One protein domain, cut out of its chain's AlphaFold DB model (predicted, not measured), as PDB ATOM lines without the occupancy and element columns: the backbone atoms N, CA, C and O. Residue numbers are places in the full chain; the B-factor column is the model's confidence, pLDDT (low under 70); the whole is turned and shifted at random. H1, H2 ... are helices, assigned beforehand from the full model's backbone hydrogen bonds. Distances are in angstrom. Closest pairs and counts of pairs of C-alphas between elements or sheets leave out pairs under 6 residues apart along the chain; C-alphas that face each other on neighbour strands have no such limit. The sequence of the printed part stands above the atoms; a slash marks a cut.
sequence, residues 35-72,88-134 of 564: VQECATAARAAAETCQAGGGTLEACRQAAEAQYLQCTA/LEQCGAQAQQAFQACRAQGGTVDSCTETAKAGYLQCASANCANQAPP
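What this domain is: This is residues 35 to 72 and 88 to 134 of the 564 residues of an uncharacterized protein of Deltaproteobacteria bacterium (UniProt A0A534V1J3). Two separate helical hairpins, H1 with H2 and H3 with H4, make two lobes with a wide gap between them and no contact from one hairpin's helices to the other's. In each lobe two helices of similar length lie side by side and run opposite ways, and a short tail follows H4. The printed part has 85 residues with four named helices, in the order H1, H2, H3, H4, and no named strand; the class is all helix. The whole is extended, with a radius of gyration of the C-alphas of 23.2 A, and flat, spanning 63 by 37 by 16 A.

Where its parts are: Find C-alpha 35 at (116.686, 94.899, 103.417); from there H1 runs through residues 35 to 51, 24.5 A long. Next comes H2, residues 56 to 71, 22.2 A long. Beyond the cut, look for C-alpha 88 at (107.353, 102.811, 130.932), where H3 begins; it takes residues 88 to 104 and is 24.2 A long. H4, residues 109 to 127, is the longest at 26.3 A and ends at C-alpha 127, (105.526, 94.889, 127.413).

How they stand to each other: Start with the hairpin of H1 and H2, which touch at a shallow tilt of 26 degrees, opposite ways; their closest C-alphas, of Ala 42 and Ala 63, are 4.8 A apart. H3 and H4 form the other hairpin and touch at a shallow tilt of 31 degrees, opposite ways; their closest C-alphas, of Ala 95 and Ala 116, are 4.7 A apart. H1 is apart from H3 and H4, and so is H2. In H1, H2, H3 and H4 every O i to N i+4 pair is within hydrogen-bond range.

The domain as a whole: The C-alphas farthest apart, of Gly 53 and Asp 110, are 63.6 A from each other. Residues 73 to 87 are not printed, and C-alphas 72 and 88 stand 27.6 A apart across this cut. The links H1 to H2 and H3 to H4 are tight. Look at the B-factor column: the mean pLDDT of the printed part is 82.9, and residues 129 to 134 are under 70.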
ATOM      1  N   VAL A  35     116.232  93.663 104.075       83.81
ATOM      2  CA  VAL A  35     116.686  94.899 103.417       83.81
ATOM      3  C   VAL A  35     117.808  94.609 102.411       83.81
ATOM      4  O   VAL A  35     117.860  95.230 101.348       83.81
ATOM      5  N   GLN A  36     118.677  93.635 102.698       85.69
ATOM      6  CA  GLN A  36     119.715  93.182 101.765       85.69
ATOM      7  C   GLN A  36     119.122  92.506 100.521       85.69
ATOM      8  O   GLN A  36     119.568  92.777  99.402       85.69
ATOM      9  N   GLU A  37     118.088  91.683 100.688       86.69
ATOM     10  CA  GLU A  37     117.348  91.079  99.576       86.69
ATOM     11  C   GLU A  37     116.637  92.144  98.732       86.69
ATOM     12  O   GLU A  37     116.792  92.157  97.508       86.69
ATOM     13  N   CYS A  38     115.962  93.112  99.363       89.62
ATOM     14  CA  CYS A  38     115.340  94.244  98.669       89.62
ATOM     15  C   CYS A  38     116.360  95.074  97.876       89.62
ATOM     16  O   CYS A  38     116.105  95.446  96.727       89.62
ATOM     17  N   ALA A  39     117.534  95.350  98.452       87.12
ATOM     18  CA  ALA A  39     118.607  96.068  97.764       87.12
ATOM     19  C   ALA A  39     119.132  95.280  96.554       87.12
ATOM     20  O   ALA A  39     119.409  95.859  95.503       87.12
ATOM     21  N   THR A  40     119.248  93.959  96.690       87.81
ATOM     22  CA  THR A  40     119.708  93.071  95.615       87.81
ATOM     23  C   THR A  40     118.695  93.023  94.470       87.81
ATOM     24  O   THR A  40     119.074  93.174  93.308       87.81
ATOM     25  N   ALA A  41     117.403  92.912  94.785       86.56
ATOM     26  CA  ALA A  41     116.324  92.926  93.798       86.56
ATOM     27  C   ALA A  41     116.242  94.261  93.036       86.56
ATOM     28  O   ALA A  41     116.117  94.269  91.811       86.56
ATOM     29  N   ALA A  42     116.377  95.389  93.739       89.81
ATOM     30  CA  ALA A  42     116.361  96.713  93.119       89.81
ATOM     31  C   ALA A  42     117.547  96.926  92.161       89.81
ATOM     32  O   ALA A  42     117.384  97.492  91.080       89.81
ATOM     33  N   ARG A  43     118.740  96.423  92.514       88.31
ATOM     34  CA  ARG A  43     119.919  96.470  91.631       88.31
ATOM     35  C   ARG A  43     119.716  95.642  90.363       88.31
ATOM     36  O   ARG A  43     119.944  96.157  89.272       88.31
ATOM     37  N   ALA A  44     119.206  94.416  90.489       87.75
ATOM     38  CA  ALA A  44     118.910  93.564  89.336       87.75
ATOM     39  C   ALA A  44     117.862  94.195  88.394       87.75
ATOM     40  O   ALA A  44     117.980  94.114  87.168       87.75
ATOM     41  N   ALA A  45     116.857  94.879  88.953       84.31
ATOM     42  CA  ALA A  45     115.865  95.619  88.176       84.31
ATOM     43  C   ALA A  45     116.480  96.813  87.420       84.31
ATOM     44  O   ALA A  45     116.166  97.025  86.246       84.31
ATOM     45  N   ALA A  46     117.400  97.555  88.050       86.06
ATOM     46  CA  ALA A  46     118.118  98.656  87.406       86.06
ATOM     47  C   ALA A  46     118.972  98.179  86.219       86.06
ATOM     48  O   ALA A  46     118.938  98.789  85.149       86.06
ATOM     49  N   GLU A  47     119.702  97.075  86.388       88.44
ATOM     50  CA  GLU A  47     120.540  96.476  85.338       88.44
ATOM     51  C   GLU A  47     119.697  95.975  84.160       88.44
ATOM     52  O   GLU A  47     120.024  96.229  82.999       88.44
ATOM     53  N   THR A  48     118.556  95.346  84.451       91.06
ATOM     54  CA  THR A  48     117.609  94.880  83.426       91.06
ATOM     55  C   THR A  48     117.009  96.052  82.640       91.06
ATOM     56  O   THR A  48     116.902  95.993  81.416       91.06
ATOM     57  N   CYS A  49     116.667  97.150  83.321       90.88
ATOM     58  CA  CYS A  49     116.161  98.370  82.690       90.88
ATOM     59  C   CYS A  49     117.190  99.006  81.739       90.88
ATOM     60  O   CYS A  49     116.843  99.412  80.628       90.88
ATOM     61  N   GLN A  50     118.467  99.040  82.131       90.00
ATOM     62  CA  GLN A  50     119.539  99.561  81.277       90.00
ATOM     63  C   GLN A  50     119.807  98.656  80.074       90.00
ATOM     64  O   GLN A  50     119.967  99.151  78.959       90.00
ATOM     65  N   ALA A  51     119.791  97.334  80.268       90.19
ATOM     66  CA  ALA A  51     119.910  96.373  79.173       90.19
ATOM     67  C   ALA A  51     118.756  96.501  78.157       90.19
ATOM     68  O   ALA A  51     118.949  96.260  76.966       90.19
ATOM     69  N   GLY A  52     117.579  96.941  78.612       87.88
ATOM     70  CA  GLY A  52     116.419  97.274  77.779       87.88
ATOM     71  C   GLY A  52     116.477  98.644  77.089       87.88
ATOM     72  O   GLY A  52     115.505  99.026  76.441       87.88
ATOM     73  N   GLY A  53     117.581  99.392  77.214       88.38
ATOM     74  CA  GLY A  53     117.770 100.700  76.574       88.38
ATOM     75  C   GLY A  53     117.223 101.894  77.363       88.38
ATOM     76  O   GLY A  53     117.139 102.995  76.817       88.38
ATOM     77  N   GLY A  54     116.849 101.705  78.633       90.50
ATOM     78  CA  GLY A  54     116.463 102.797  79.524       90.50
ATOM     79  C   GLY A  54     117.643 103.715  79.861       90.50
ATOM     80  O   GLY A  54     118.800 103.292  79.901       90.50
ATOM     81  N   THR A  55     117.364 104.995  80.120       90.62
ATOM     82  CA  THR A  55     118.402 105.926  80.579       90.62
ATOM     83  C   THR A  55     118.797 105.606  82.023       90.62
ATOM     84  O   THR A  55     117.961 105.220  82.841       90.62
ATOM     85  N   LEU A  56     120.079 105.799  82.352       82.25
ATOM     86  CA  LEU A  56     120.640 105.539  83.686       82.25
ATOM     87  C   LEU A  56     119.804 106.178  84.808       82.25
ATOM     88  O   LEU A  56     119.559 105.557  85.840       82.25
ATOM     89  N   GLU A  57     119.343 107.408  84.587       84.38
ATOM     90  CA  GLU A  57     118.581 108.174  85.568       84.38
ATOM     91  C   GLU A  57     117.157 107.641  85.769       84.38
ATOM     92  O   GLU A  57     116.735 107.466  86.913       84.38
ATOM     93  N   ALA A  58     116.457 107.277  84.688       84.19
ATOM     94  CA  ALA A  58     115.122 106.683  84.775       84.19
ATOM     95  C   ALA A  58     115.160 105.295  85.437       84.19
ATOM     96  O   ALA A  58     114.333 104.988  86.295       84.19
ATOM     97  N   CYS A  59     116.161 104.475  85.100       89.06
ATOM     98  CA  CYS A  59     116.331 103.155  85.705       89.06
ATOM     99  C   CYS A  59     116.673 103.240  87.200       89.06
ATOM    100  O   CYS A  59     116.195 102.422  87.985       89.06
ATOM    101  N   ARG A  60     117.455 104.247  87.614       86.94
ATOM    102  CA  ARG A  60     117.779 104.476  89.028       86.94
ATOM    103  C   ARG A  60     116.550 104.891  89.833       86.94
ATOM    104  O   ARG A  60     116.324 104.327  90.897       86.94
ATOM    105  N   GLN A  61     115.747 105.820  89.315       84.62
ATOM    106  CA  GLN A  61     114.516 106.260  89.981       84.62
ATOM    107  C   GLN A  61     113.509 105.113  90.143       84.62
ATOM    108  O   GLN A  61     112.919 104.955  91.209       84.62
ATOM    109  N   ALA A  62     113.350 104.272  89.116       80.88
ATOM    110  CA  ALA A  62     112.474 103.103  89.189       80.88
ATOM    111  C   ALA A  62     112.965 102.072  90.222       80.88
ATOM    112  O   ALA A  62     112.174 101.570  91.021       80.88
ATOM    113  N   ALA A  63     114.271 101.796  90.248       87.88
ATOM    114  CA  ALA A  63     114.870 100.888  91.221       87.88
ATOM    115  C   ALA A  63     114.767 101.413  92.662       87.88
ATOM    116  O   ALA A  63     114.516 100.639  93.581       87.88
ATOM    117  N   GLU A  64     114.911 102.722  92.866       86.44
ATOM    118  CA  GLU A  64     114.743 103.369  94.168       86.44
ATOM    119  C   GLU A  64     113.295 103.276  94.668       86.44
ATOM    120  O   GLU A  64     113.065 102.887  95.813       86.44
ATOM    121  N   ALA A  65     112.310 103.526  93.801       82.94
ATOM    122  CA  ALA A  65     110.900 103.344  94.142       82.94
ATOM    123  C   ALA A  65     110.586 101.884  94.517       82.94
ATOM    124  O   ALA A  65     109.905 101.626  95.511       82.94
ATOM    125  N   GLN A  66     111.135 100.925  93.767       83.62
ATOM    126  CA  GLN A  66     110.964  99.497  94.033       83.62
ATOM    127  C   GLN A  66     111.648  99.062  95.339       83.62
ATOM    128  O   GLN A  66     111.085  98.273  96.098       83.62
ATOM    129  N   TYR A  67     112.832  99.605  95.630       87.38
ATOM    130  CA  TYR A  67     113.531  99.391  96.893       87.38
ATOM    131  C   TYR A  67     112.707  99.908  98.076       87.38
ATOM    132  O   TYR A  67     112.457  99.157  99.018       87.38
ATOM    133  N   LEU A  68     112.221 101.151  98.004       84.31
ATOM    134  CA  LEU A  68     111.404 101.755  99.058       84.31
ATOM    135  C   LEU A  68     110.129 100.948  99.312       84.31
ATOM    136  O   LEU A  68     109.822 100.626 100.459       84.31
ATOM    137  N   GLN A  69     109.440 100.536  98.248       86.75
ATOM    138  CA  GLN A  69     108.231  99.723  98.356       86.75
ATOM    139  C   GLN A  69     108.503  98.332  98.953       86.75
ATOM    140  O   GLN A  69     107.701  97.845  99.746       86.75
ATOM    141  N   CYS A  70     109.637  97.710  98.620       85.94
ATOM    142  CA  CYS A  70     110.059  96.430  99.192       85.94
ATOM    143  C   CYS A  70     110.404  96.565 100.682       85.94
ATOM    144  O   CYS A  70     109.899  95.815 101.515       85.94
ATOM    145  N   THR A  71     111.208  97.571 101.041       85.00
ATOM    146  CA  THR A  71     111.633  97.787 102.434       85.00
ATOM    147  C   THR A  71     110.494  98.193 103.364       85.00
ATOM    148  O   THR A  71     110.558  97.880 104.550       85.00
ATOM    149  N   ALA A  72     109.419  98.796 102.843       81.81
ATOM    150  CA  ALA A  72     108.212  99.094 103.612       81.81
ATOM    151  C   ALA A  72     107.500  97.833 104.144       81.81
ATOM    152  O   ALA A  72     106.754  97.921 105.116       81.81
ATOM    153  N   LEU A  88     108.455 102.012 130.402       75.31
ATOM    154  CA  LEU A  88     107.353 102.811 130.932       75.31
ATOM    155  C   LEU A  88     107.239 104.199 130.290       75.31
ATOM    156  O   LEU A  88     106.133 104.690 130.109       75.31
ATOM    157  N   GLU A  89     108.343 104.830 129.910       74.81
ATOM    158  CA  GLU A  89     108.328 106.141 129.259       74.81
ATOM    159  C   GLU A  89     107.907 106.026 127.784       74.81
ATOM    160  O   GLU A  89     107.189 106.887 127.279       74.81
ATOM    161  N   GLN A  90     108.225 104.909 127.117       80.69
ATOM    162  CA  GLN A  90     107.693 104.605 125.782       80.69
ATOM    163  C   GLN A  90     106.178 104.355 125.822       80.69
ATOM    164  O   GLN A  90     105.437 104.907 125.007       80.69
ATOM    165  N   CYS A  91     105.695 103.605 126.819       83.75
ATOM    166  CA  CYS A  91     104.259 103.469 127.071       83.75
ATOM    167  C   CYS A  91     103.605 104.820 127.421       83.75
ATOM    168  O   CYS A  91     102.479 105.087 127.001       83.75
ATOM    169  N   GLY A  92     104.312 105.698 128.141       78.69
ATOM    170  CA  GLY A  92     103.876 107.064 128.445       78.69
ATOM    171  C   GLY A  92     103.717 107.924 127.190       78.69
ATOM    172  O   GLY A  92     102.678 108.557 127.000       78.69
ATOM    173  N   ALA A  93     104.693 107.880 126.283       82.06
ATOM    174  CA  ALA A  93     104.626 108.575 125.000       82.06
ATOM    175  C   ALA A  93     103.454 108.077 124.135       82.06
ATOM    176  O   ALA A  93     102.747 108.879 123.521       82.06
ATOM    177  N   GLN A  94     103.192 106.766 124.128       83.81
ATOM    178  CA  GLN A  94     102.050 106.189 123.415       83.81
ATOM    179  C   GLN A  94     100.707 106.641 124.015       83.81
ATOM    180  O   GLN A  94      99.790 107.012 123.280       83.81
ATOM    181  N   ALA A  95     100.598 106.667 125.344       87.88
ATOM    182  CA  ALA A  95      99.414 107.162 126.040       87.88
ATOM    183  C   ALA A  95      99.162 108.652 125.756       87.88
ATOM    184  O   ALA A  95      98.027 109.057 125.504       87.88
ATOM    185  N   GLN A  96     100.221 109.463 125.707       79.12
ATOM    186  CA  GLN A  96     100.132 110.881 125.361       79.12
ATOM    187  C   GLN A  96      99.659 111.098 123.916       79.12
ATOM    188  O   GLN A  96      98.822 111.967 123.667       79.12
ATOM    189  N   GLN A  97     100.137 110.296 122.962       86.12
ATOM    190  CA  GLN A  97      99.658 110.343 121.576       86.12
ATOM    191  C   GLN A  97      98.176 109.950 121.474       86.12
ATOM    192  O   GLN A  97      97.409 110.618 120.779       86.12
ATOM    193  N   ALA A  98      97.747 108.918 122.208       86.38
ATOM    194  CA  ALA A  98      96.344 108.508 122.275       86.38
ATOM    195  C   ALA A  98      95.452 109.603 122.889       86.38
ATOM    196  O   ALA A  98      94.374 109.895 122.366       86.38
ATOM    197  N   PHE A  99      95.931 110.270 123.944       83.12
ATOM    198  CA  PHE A  99      95.258 111.419 124.546       83.12
ATOM    199  C   PHE A  99      95.079 112.560 123.537       83.12
ATOM    200  O   PHE A  99      93.972 113.064 123.353       83.12
ATOM    201  N   GLN A 100      96.148 112.950 122.836       88.25
ATOM    202  CA  GLN A 100      96.106 114.019 121.834       88.25
ATOM    203  C   GLN A 100      95.161 113.683 120.674       88.25
ATOM    204  O   GLN A 100      94.391 114.543 120.243       88.25
ATOM    205  N   ALA A 101      95.163 112.434 120.206       93.06
ATOM    206  CA  ALA A 101      94.242 111.968 119.175       93.06
ATOM    207  C   ALA A 101      92.777 112.024 119.643       93.06
ATOM    208  O   ALA A 101      91.917 112.492 118.899       93.06
ATOM    209  N   CYS A 102      92.497 111.621 120.885       92.06
ATOM    210  CA  CYS A 102      91.167 111.724 121.488       92.06
ATOM    211  C   CYS A 102      90.699 113.187 121.600       92.06
ATOM    212  O   CYS A 102      89.564 113.516 121.247       92.06
ATOM    213  N   ARG A 103      91.594 114.101 122.000       93.88
ATOM    214  CA  ARG A 103      91.307 115.543 122.059       93.88
ATOM    215  C   ARG A 103      91.031 116.135 120.679       93.88
ATOM    216  O   ARG A 103      90.103 116.925 120.536       93.88
ATOM    217  N   ALA A 104      91.780 115.718 119.658       90.56
ATOM    218  CA  ALA A 104      91.558 116.141 118.275       90.56
ATOM    219  C   ALA A 104      90.207 115.660 117.709       90.56
ATOM    220  O   ALA A 104      89.656 116.294 116.813       90.56
ATOM    221  N   GLN A 105      89.652 114.576 118.254       91.94
ATOM    222  CA  GLN A 105      88.336 114.035 117.893       91.94
ATOM    223  C   GLN A 105      87.183 114.648 118.709       91.94
ATOM    224  O   GLN A 105      86.038 114.227 118.562       91.94
ATOM    225  N   GLY A 106      87.463 115.655 119.546       89.81
ATOM    226  CA  GLY A 106      86.452 116.361 120.336       89.81
ATOM    227  C   GLY A 106      86.113 115.711 121.680       89.81
ATOM    228  O   GLY A 106      85.133 116.111 122.304       89.81
ATOM    229  N   GLY A 107      86.904 114.739 122.147       91.00
ATOM    230  CA  GLY A 107      86.736 114.142 123.473       91.00
ATOM    231  C   GLY A 107      87.009 115.131 124.614       91.00
ATOM    232  O   GLY A 107      87.822 116.060 124.490       91.00
ATOM    233  N   THR A 108      86.343 114.934 125.755       85.44
ATOM    234  CA  THR A 108      86.602 115.726 126.966       85.44
ATOM    235  C   THR A 108      87.953 115.342 127.567       85.44
ATOM    236  O   THR A 108      88.499 114.276 127.279       85.44
ATOM    237  N   VAL A 109      88.538 116.233 128.372       76.56
ATOM    238  CA  VAL A 109      89.816 115.947 129.048       76.56
ATOM    239  C   VAL A 109      89.688 114.678 129.888       76.56
ATOM    240  O   VAL A 109      90.545 113.807 129.781       76.56
ATOM    241  N   ASP A 110      88.580 114.521 130.607       70.88
ATOM    242  CA  ASP A 110      88.346 113.374 131.487       70.88
ATOM    243  C   ASP A 110      88.228 112.066 130.698       70.88
ATOM    244  O   ASP A 110      88.948 111.107 130.974       70.88
ATOM    245  N   SER A 111      87.424 112.039 129.625       84.81
ATOM    246  CA  SER A 111      87.274 110.832 128.799       84.81
ATOM    247  C   SER A 111      88.580 110.435 128.103       84.81
ATOM    248  O   SER A 111      88.892 109.251 127.959       84.81
ATOM    249  N   CYS A 112      89.361 111.428 127.666       84.25
ATOM    250  CA  CYS A 112      90.643 111.185 127.017       84.25
ATOM    251  C   CYS A 112      91.717 110.742 128.015       84.25
ATOM    252  O   CYS A 112      92.552 109.911 127.661       84.25
ATOM    253  N   THR A 113      91.687 111.253 129.248       77.69
ATOM    254  CA  THR A 113      92.619 110.871 130.319       77.69
ATOM    255  C   THR A 113      92.397 109.423 130.729       77.69
ATOM    256  O   THR A 113      93.355 108.654 130.755       77.69
ATOM    257  N   GLU A 114      91.144 109.016 130.945       82.81
ATOM    258  CA  GLU A 114      90.806 107.626 131.273       82.81
ATOM    259  C   GLU A 114      91.229 106.658 130.160       82.81
ATOM    260  O   GLU A 114      91.866 105.635 130.416       82.81
ATOM    261  N   THR A 115      90.984 107.026 128.900       80.62
ATOM    262  CA  THR A 115      91.396 106.217 127.742       80.62
ATOM    263  C   THR A 115      92.922 106.098 127.637       80.62
ATOM    264  O   THR A 115      93.454 105.011 127.405       80.62
ATOM    265  N   ALA A 116      93.647 107.201 127.835       82.62
ATOM    266  CA  ALA A 116      95.107 107.216 127.802       82.62
ATOM    267  C   ALA A 116      95.719 106.410 128.957       82.62
ATOM    268  O   ALA A 116      96.670 105.658 128.747       82.62
ATOM    269  N   LYS A 117      95.140 106.508 130.159       78.56
ATOM    270  CA  LYS A 117      95.547 105.750 131.348       78.56
ATOM    271  C   LYS A 117      95.324 104.249 131.167       78.56
ATOM    272  O   LYS A 117      96.227 103.465 131.450       78.56
ATOM    273  N   ALA A 118      94.168 103.842 130.644       84.50
ATOM    274  CA  ALA A 118      93.900 102.441 130.324       84.50
ATOM    275  C   ALA A 118      94.902 101.897 129.288       84.50
ATOM    276  O   ALA A 118      95.481 100.829 129.488       84.50
ATOM    277  N   GLY A 119      95.182 102.671 128.230       87.25
ATOM    278  CA  GLY A 119      96.184 102.319 127.217       87.25
ATOM    279  C   GLY A 119      97.605 102.209 127.780       87.25
ATOM    280  O   GLY A 119      98.333 101.274 127.444       87.25
ATOM    281  N   TYR A 120      97.979 103.109 128.692       83.19
ATOM    282  CA  TYR A 120      99.256 103.064 129.405       83.19
ATOM    283  C   TYR A 120      99.410 101.781 130.232       83.19
ATOM    284  O   TYR A 120     100.399 101.067 130.082       83.19
ATOM    285  N   LEU A 121      98.425 101.463 131.080       80.25
ATOM    286  CA  LEU A 121      98.469 100.296 131.970       80.25
ATOM    287  C   LEU A 121      98.493  98.979 131.182       80.25
ATOM    288  O   LEU A 121      99.206  98.037 131.545       80.25
ATOM    289  N   GLN A 122      97.771  98.922 130.064       84.62
ATOM    290  CA  GLN A 122      97.805  97.775 129.163       84.62
ATOM    291  C   GLN A 122      99.172  97.634 128.473       84.62
ATOM    292  O   GLN A 122      99.720  96.535 128.428       84.62
ATOM    293  N   CYS A 123      99.759  98.735 127.989       83.62
ATOM    294  CA  CYS A 123     101.106  98.732 127.411       83.62
ATOM    295  C   CYS A 123     102.157  98.275 128.429       83.62
ATOM    296  O   CYS A 123     102.977  97.408 128.122       83.62
ATOM    297  N   ALA A 124     102.100  98.817 129.648       81.94
ATOM    298  CA  ALA A 124     103.048  98.515 130.711       81.94
ATOM    299  C   ALA A 124     102.971  97.046 131.151       81.94
ATOM    300  O   ALA A 124     103.998  96.381 131.269       81.94
ATOM    301  N   SER A 125     101.764  96.507 131.333       74.56
ATOM    302  CA  SER A 125     101.581  95.109 131.749       74.56
ATOM    303  C   SER A 125     101.960  94.100 130.659       74.56
ATOM    304  O   SER A 125     102.527  93.056 130.971       74.56
ATOM    305  N   ALA A 126     101.708  94.416 129.384       80.44
ATOM    306  CA  ALA A 126     102.034  93.529 128.268       80.44
ATOM    307  C   ALA A 126     103.526  93.539 127.896       80.44
ATOM    308  O   ALA A 126     104.064  92.501 127.515       80.44
ATOM    309  N   ASN A 127     104.191  94.696 127.992       78.06
ATOM    310  CA  ASN A 127     105.526  94.889 127.413       78.06
ATOM    311  C   ASN A 127     106.629  95.151 128.447       78.06
ATOM    312  O   ASN A 127     107.804  94.963 128.137       78.06
ATOM    313  N   CYS A 128     106.278  95.561 129.670       74.69
ATOM    314  CA  CYS A 128     107.249  95.992 130.679       74.69
ATOM    315  C   CYS A 128     107.327  95.057 131.902       74.69
ATOM    316  O   CYS A 128     107.951  95.421 132.893       74.69
ATOM    317  N   ALA A 129     106.767  93.840 131.839       58.84
ATOM    318  CA  ALA A 129     106.691  92.893 132.966       58.84
ATOM    319  C   ALA A 129     108.052  92.482 133.584       58.84
ATOM    320  O   ALA A 129     108.090  92.026 134.721       58.84
ATOM    321  N   ASN A 130     109.167  92.689 132.870       56.78
ATOM    322  CA  ASN A 130     110.534  92.454 133.369       56.78
ATOM    323  C   ASN A 130     111.297  93.746 133.716       56.78
ATOM    324  O   ASN A 130     112.478  93.692 134.050       56.78
ATOM    325  N   GLN A 131     110.649  94.907 133.624       58.16
ATOM    326  CA  GLN A 131     111.196  96.194 134.043       58.16
ATOM    327  C   GLN A 131     110.432  96.664 135.278       58.16
ATOM    328  O   GLN A 131     109.673  97.632 135.236       58.16
ATOM    329  N   ALA A 132     110.642  95.963 136.395       53.44
ATOM    330  CA  ALA A 132     110.427  96.603 137.682       53.44
ATOM    331  C   ALA A 132     111.269  97.897 137.698       53.44
ATOM    332  O   ALA A 132     112.402  97.877 137.196       53.44
ATOM    333  N   PRO A 133     110.740  99.026 138.205       53.72
ATOM    334  CA  PRO A 133     111.544 100.230 138.368       53.72
ATOM    335  C   PRO A 133     112.840  99.874 139.113       53.72
ATOM    336  O   PRO A 133     112.799  99.030 140.015       53.72
ATOM    337  N   PRO A 134     113.996 100.450 138.723       62.00
ATOM    338  CA  PRO A 134     115.264 100.114 139.355       62.00
ATOM    339  C   PRO A 134     115.140 100.328 140.864       62.00
ATOM    340  O   PRO A 134     114.625 101.363 141.299       62.00
TER     341      PRO A 134